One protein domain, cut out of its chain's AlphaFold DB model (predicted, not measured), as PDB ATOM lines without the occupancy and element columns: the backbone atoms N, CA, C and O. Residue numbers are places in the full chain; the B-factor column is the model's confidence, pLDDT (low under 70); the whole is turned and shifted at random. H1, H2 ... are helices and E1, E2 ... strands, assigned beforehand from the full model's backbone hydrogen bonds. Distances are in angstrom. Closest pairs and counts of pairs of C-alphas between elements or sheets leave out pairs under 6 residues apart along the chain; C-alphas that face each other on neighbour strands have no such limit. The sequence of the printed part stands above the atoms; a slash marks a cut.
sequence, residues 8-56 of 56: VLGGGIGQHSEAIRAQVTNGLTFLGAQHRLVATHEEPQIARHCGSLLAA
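AT A GLANCE: This is residues 8 to 56 of the 56 residues of an uncharacterized protein of Caballeronia hypogeia (UniProt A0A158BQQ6). The longest helix, H3, sticks out with residues 43 to 56 as an arm from a loose looped head; in the head the chain runs through H1 and H2, turns at residues 26 to 32 and folds back through E1 past residues 8 to 9. The printed part has 49 residues, mostly helix, in the order H1, H2, E1, H3. It is extended, with a radius of gyration of the C-alphas of 15.5 A and spans of 45 by 22 by 10 A.

IN THESE COORDINATES: H3, residues 42 to 54, is 18.5 A long and ends at C-alpha 54 (-10.351, 29.241, 26.721). E1 is residues 35 to 37, 7.0 A. H2, residues 18 to 27, is 14.2 A; H1, residues 11 to 16, is 8.5 A and begins at C-alpha 11 (5.550, 17.775, 46.206).

HOW THE PARTS SIT: H3 is apart from H1, H2 and E1. E1 pairs with no named strand, but residues 8 to 9 pair with its residues 36 to 37, parallel. H1 and H2 only just touch, only at the corner, with 3 pairs of C-alphas within 8 A, the closest Gly 14 and Arg 21 at 6.4 A; they are about perpendicular at 74 degrees. In H1, H2 and H3 every O i to N i+4 pair is within hydrogen-bond range.

THE WHOLE: The C-alphas farthest apart, Asn 26 and Ala 56, are 44.9 A apart. The printed part has no cut and no long link. Residue 56 alone has pLDDT under 70.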
ATOM      1  N   VAL A   8       9.121   9.175  39.611       93.38
ATOM      2  CA  VAL A   8       9.095  10.624  39.842       93.38
ATOM      3  C   VAL A   8       8.685  10.928  41.279       93.38
ATOM      4  O   VAL A   8       7.636  10.497  41.750       93.38
ATOM      5  N   LEU A   9       9.512  11.719  41.957       93.88
ATOM      6  CA  LEU A   9       9.272  12.238  43.298       93.88
ATOM      7  C   LEU A   9       9.019  13.748  43.200       93.88
ATOM      8  O   LEU A   9       9.864  14.495  42.705       93.88
ATOM      9  N   GLY A  10       7.858  14.196  43.676       93.50
ATOM     10  CA  GLY A  10       7.440  15.600  43.677       93.50
ATOM     11  C   GLY A  10       6.723  15.991  44.970       93.50
ATOM     12  O   GLY A  10       6.682  15.215  45.927       93.50
ATOM     13  N   GLY A  11       6.171  17.205  45.007       92.25
ATOM     14  CA  GLY A  11       5.550  17.775  46.206       92.25
ATOM     15  C   GLY A  11       6.548  18.078  47.333       92.25
ATOM     16  O   GLY A  11       7.734  17.752  47.250       92.25
ATOM     17  N   GLY A  12       6.064  18.703  48.411       91.69
ATOM     18  CA  GLY A  12       6.929  19.212  49.483       91.69
ATOM     19  C   GLY A  12       7.790  18.135  50.155       91.69
ATOM     20  O   GLY A  12       8.993  18.313  50.323       91.69
ATOM     21  N   ILE A  13       7.213  16.975  50.482       92.44
ATOM     22  CA  ILE A  13       7.961  15.869  51.109       92.44
ATOM     23  C   ILE A  13       8.991  15.297  50.134       92.44
ATOM     24  O   ILE A  13      10.155  15.135  50.499       92.44
ATOM     25  N   GLY A  14       8.578  15.032  48.890       90.69
ATOM     26  CA  GLY A  14       9.467  14.509  47.859       90.69
ATOM     27  C   GLY A  14      10.667  15.424  47.637       90.69
ATOM     28  O   GLY A  14      11.785  14.935  47.546       90.69
ATOM     29  N   GLN A  15      10.476  16.742  47.639       90.69
ATOM     30  CA  GLN A  15      11.543  17.716  47.391       90.69
ATOM     31  C   GLN A  15      12.419  17.991  48.620       90.69
ATOM     32  O   GLN A  15      13.638  18.111  48.484       90.69
ATOM     33  N   HIS A  16      11.847  18.025  49.823       93.50
ATOM     34  CA  HIS A  16      12.550  18.544  51.001       93.50
ATOM     35  C   HIS A  16      12.945  17.485  52.036       93.50
ATOM     36  O   HIS A  16      13.785  17.769  52.884       93.50
ATOM     37  N   SER A  17      12.410  16.263  51.971       95.88
ATOM     38  CA  SER A  17      12.751  15.201  52.923       95.88
ATOM     39  C   SER A  17      13.665  14.145  52.305       95.88
ATOM     40  O   SER A  17      13.215  13.178  51.689       95.88
ATOM     41  N   GLU A  18      14.973  14.307  52.496       94.31
ATOM     42  CA  GLU A  18      15.963  13.322  52.047       94.31
ATOM     43  C   GLU A  18      15.778  11.959  52.720       94.31
ATOM     44  O   GLU A  18      15.830  10.937  52.041       94.31
ATOM     45  N   ALA A  19      15.482  11.942  54.022       96.31
ATOM     46  CA  ALA A  19      15.272  10.707  54.771       96.31
ATOM     47  C   ALA A  19      14.122   9.867  54.187       96.31
ATOM     48  O   ALA A  19      14.280   8.666  53.968       96.31
ATOM     49  N   ILE A  20      12.990  10.507  53.870       94.50
ATOM     50  CA  ILE A  20      11.840   9.822  53.270       94.50
ATOM     51  C   ILE A  20      12.161   9.365  51.848       94.50
ATOM     52  O   ILE A  20      11.839   8.232  51.491       94.50
ATOM     53  N   ARG A  21      12.841  10.198  51.044       93.88
ATOM     54  CA  ARG A  21      13.286   9.781  49.708       93.88
ATOM     55  C   ARG A  21      14.155   8.534  49.776       93.88
ATOM     56  O   ARG A  21      13.837   7.566  49.100       93.88
ATOM     57  N   ALA A  22      15.196   8.549  50.607       93.06
ATOM     58  CA  ALA A  22      16.129   7.439  50.740       93.06
ATOM     59  C   ALA A  22      15.413   6.155  51.179       93.06
ATOM     60  O   ALA A  22      15.631   5.095  50.596       93.06
ATOM     61  N   GLN A  23      14.508   6.247  52.159       95.44
ATOM     62  CA  GLN A  23      13.720   5.103  52.618       95.44
ATOM     63  C   GLN A  23      12.882   4.490  51.485       95.44
ATOM     64  O   GLN A  23      12.893   3.272  51.303       95.44
ATOM     65  N   VAL A  24      12.184   5.320  50.705       93.12
ATOM     66  CA  VAL A  24      11.336   4.859  49.595       93.12
ATOM     67  C   VAL A  24      12.178   4.300  48.448       93.12
ATOM     68  O   VAL A  24      11.906   3.197  47.980       93.12
ATOM     69  N   THR A  25      13.226   5.007  48.008       92.19
ATOM     70  CA  THR A  25      14.067   4.555  46.887       92.19
ATOM     71  C   THR A  25      14.802   3.261  47.217       92.19
ATOM     72  O   THR A  25      14.887   2.390  46.357       92.19
ATOM     73  N   ASN A  26      15.244   3.078  48.467       93.19
ATOM     74  CA  ASN A  26      15.855   1.826  48.920       93.19
ATOM     75  C   ASN A  26      14.854   0.658  48.915       93.19
ATOM     76  O   ASN A  26      15.201  -0.460  48.536       93.19
ATOM     77  N   GLY A  27      13.593   0.901  49.287       92.44
ATOM     78  CA  GLY A  27      12.534  -0.112  49.205       92.44
ATOM     79  C   GLY A  27      12.187  -0.523  47.769       92.44
ATOM     80  O   GLY A  27      11.705  -1.629  47.543       92.44
ATOM     81  N   LEU A  28      12.464   0.347  46.793       90.75
ATOM     82  CA  LEU A  28      12.131   0.147  45.379       90.75
ATOM     83  C   LEU A  28      13.314  -0.324  44.521       90.75
ATOM     84  O   LEU A  28      13.141  -0.552  43.327       90.75
ATOM     85  N   THR A  29      14.499  -0.531  45.107       89.81
ATOM     86  CA  THR A  29      15.722  -0.897  44.365       89.81
ATOM     87  C   THR A  29      15.561  -2.154  43.500       89.81
ATOM     88  O   THR A  29      16.168  -2.252  42.436       89.81
ATOM     89  N   PHE A  30      14.709  -3.102  43.910       90.62
ATOM     90  CA  PHE A  30      14.435  -4.339  43.165       90.62
ATOM     91  C   PHE A  30      13.804  -4.105  41.784       90.62
ATOM     92  O   PHE A  30      13.882  -4.977  40.923       90.62
ATOM     93  N   LEU A  31      13.190  -2.938  41.563       88.25
ATOM     94  CA  LEU A  31      12.631  -2.556  40.268       88.25
ATOM     95  C   LEU A  31      13.715  -2.157  39.260       88.25
ATOM     96  O   LEU A  31      13.418  -2.038  38.076       88.25
ATOM     97  N   GLY A  32      14.951  -1.899  39.706       86.88
ATOM     98  CA  GLY A  32      16.050  -1.452  38.842       86.88
ATOM     99  C   GLY A  32      15.821  -0.092  38.166       86.88
ATOM    100  O   GLY A  32      16.595   0.292  37.290       86.88
ATOM    101  N   ALA A  33      14.772   0.639  38.555       83.50
ATOM    102  CA  ALA A  33      14.381   1.903  37.946       83.50
ATOM    103  C   ALA A  33      15.164   3.086  38.535       83.50
ATOM    104  O   ALA A  33      15.362   3.192  39.747       83.50
ATOM    105  N   GLN A  34      15.561   4.018  37.668       87.19
ATOM    106  CA  GLN A  34      16.094   5.314  38.087       87.19
ATOM    107  C   GLN A  34      14.982   6.165  38.715       87.19
ATOM    108  O   GLN A  34      13.810   6.042  38.355       87.19
ATOM    109  N   HIS A  35      15.347   7.058  39.635       89.88
ATOM    110  CA  HIS A  35      14.411   8.015  40.221       89.88
ATOM    111  C   HIS A  35      14.801   9.450  39.874       89.88
ATOM    112  O   HIS A  35      15.973   9.771  39.679       89.88
ATOM    113  N   ARG A  36      13.802  10.332  39.813       92.56
ATOM    114  CA  ARG A  36      13.980  11.750  39.500       92.56
ATOM    115  C   ARG A  36      13.149  12.622  40.428       92.56
ATOM    116  O   ARG A  36      11.970  12.374  40.651       92.56
ATOM    117  N   LEU A  37      13.767  13.701  40.894       92.06
ATOM    118  CA  LEU A  37      13.096  14.800  41.578       92.06
ATOM    119  C   LEU A  37      12.521  15.785  40.560       92.06
ATOM    120  O   LEU A  37      13.230  16.233  39.654       92.06
ATOM    121  N   VAL A  38      11.246  16.135  40.714       94.31
ATOM    122  CA  VAL A  38      10.577  17.135  39.879       94.31
ATOM    123  C   VAL A  38       9.874  18.156  40.765       94.31
ATOM    124  O   VAL A  38       9.053  17.812  41.619       94.31
ATOM    125  N   ALA A  39      10.215  19.428  40.550       93.62
ATOM    126  CA  ALA A  39       9.517  20.540  41.168       93.62
ATOM    127  C   ALA A  39       8.087  20.619  40.623       93.62
ATOM    128  O   ALA A  39       7.861  20.564  39.413       93.62
ATOM    129  N   THR A  40       7.118  20.732  41.523       93.12
ATOM    130  CA  THR A  40       5.730  21.004  41.162       93.12
ATOM    131  C   THR A  40       5.566  22.508  40.978       93.12
ATOM    132  O   THR A  40       5.986  23.296  41.819       93.12
ATOM    133  N   HIS A  41       4.964  22.899  39.860       95.56
ATOM    134  CA  HIS A  41       4.629  24.286  39.548       95.56
ATOM    135  C   HIS A  41       3.118  24.359  39.352       95.56
ATOM    136  O   HIS A  41       2.626  24.334  38.222       95.56
ATOM    137  N   GLU A  42       2.388  24.349  40.466       95.19
ATOM    138  CA  GLU A  42       0.933  24.197  40.463       95.19
ATOM    139  C   GLU A  42       0.253  25.382  39.775       95.19
ATOM    140  O   GLU A  42      -0.528  25.182  38.846       95.19
ATOM    141  N   GLU A  43       0.618  26.615  40.128       97.62
ATOM    142  CA  GLU A  43      -0.008  27.821  39.586       97.62
ATOM    143  C   GLU A  43       0.255  27.996  38.082       97.62
ATOM    144  O   GLU A  43      -0.706  28.221  37.339       97.62
ATOM    145  N   PRO A  44       1.493  27.822  37.566       97.44
ATOM    146  CA  PRO A  44       1.725  27.823  36.123       97.44
ATOM    147  C   PRO A  44       0.962  26.720  35.382       97.44
ATOM    148  O   PRO A  44       0.483  26.950  34.271       97.44
ATOM    149  N   GLN A  45       0.819  25.531  35.979       97.31
ATOM    150  CA  GLN A  45       0.091  24.437  35.341       97.31
ATOM    151  C   GLN A  45      -1.421  24.695  35.307       97.31
ATOM    152  O   GLN A  45      -2.064  24.421  34.291       97.31
ATOM    153  N   ILE A  46      -1.976  25.289  36.367       97.88
ATOM    154  CA  ILE A  46      -3.359  25.782  36.393       97.88
ATOM    155  C   ILE A  46      -3.554  26.828  35.293       97.88
ATOM    156  O   ILE A  46      -4.467  26.695  34.481       97.88
ATOM    157  N   ALA A  47      -2.670  27.826  35.202       98.12
ATOM    158  CA  ALA A  47      -2.751  28.864  34.174       98.12
ATOM    159  C   ALA A  47      -2.717  28.274  32.754       98.12
ATOM    160  O   ALA A  47      -3.529  28.649  31.904       98.12
ATOM    161  N   ARG A  48      -1.831  27.302  32.502       98.00
ATOM    162  CA  ARG A  48      -1.762  26.578  31.225       98.00
ATOM    163  C   ARG A  48      -3.059  25.825  30.924       98.00
ATOM    164  O   ARG A  48      -3.531  25.870  29.787       98.00
ATOM    165  N   HIS A  49      -3.641  25.148  31.913       97.88
ATOM    166  CA  HIS A  49      -4.899  24.429  31.730       97.88
ATOM    167  C   HIS A  49      -6.061  25.384  31.423       97.88
ATOM    168  O   HIS A  49      -6.763  25.178  30.433       97.88
ATOM    169  N   CYS A  50      -6.203  26.479  32.175       97.94
ATOM    170  CA  CYS A  50      -7.177  27.532  31.878       97.94
ATOM    171  C   CYS A  50      -7.001  28.083  30.455       97.94
ATOM    172  O   CYS A  50      -7.978  28.213  29.723       97.94
ATOM    173  N   GLY A  51      -5.759  28.338  30.029       97.88
ATOM    174  CA  GLY A  51      -5.459  28.763  28.659       97.88
ATOM    175  C   GLY A  51      -5.930  27.757  27.604       97.88
ATOM    176  O   GLY A  51      -6.520  28.156  26.605       97.88
ATOM    177  N   SER A  52      -5.738  26.454  27.841       97.56
ATOM    178  CA  SER A  52      -6.219  25.408  26.925       97.56
ATOM    179  C   SER A  52      -7.746  25.330  26.829       97.56
ATOM    180  O   SER A  52      -8.261  25.041  25.757       97.56
ATOM    181  N   LEU A  53      -8.463  25.617  27.922       97.19
ATOM    182  CA  LEU A  53      -9.929  25.612  27.953       97.19
ATOM    183  C   LEU A  53     -10.538  26.831  27.250       97.19
ATOM    184  O   LEU A  53     -11.600  26.717  26.654       97.19
ATOM    185  N   LEU A  54      -9.881  27.991  27.331       96.19
ATOM    186  CA  LEU A  54     -10.351  29.241  26.721       96.19
ATOM    187  C   LEU A  54      -9.998  29.366  25.233       96.19
ATOM    188  O   LEU A  54     -10.580  30.196  24.540       96.19
ATOM    189  N   ALA A  55      -9.026  28.588  24.755       88.38
ATOM    190  CA  ALA A  55      -8.652  28.517  23.343       88.38
ATOM    191  C   ALA A  55      -9.489  27.499  22.539       88.38
ATOM    192  O   ALA A  55      -9.206  27.300  21.356       88.38
ATOM    193  N   ALA A  56     -10.458  26.841  23.187       54.81
ATOM    194  CA  ALA A  56     -11.394  25.889  22.591       54.81
ATOM    195  C   ALA A  56     -12.667  26.574  22.073       54.81
ATOM    196  O   ALA A  56     -13.144  27.525  22.733       54.81
TER     197      ALA A  56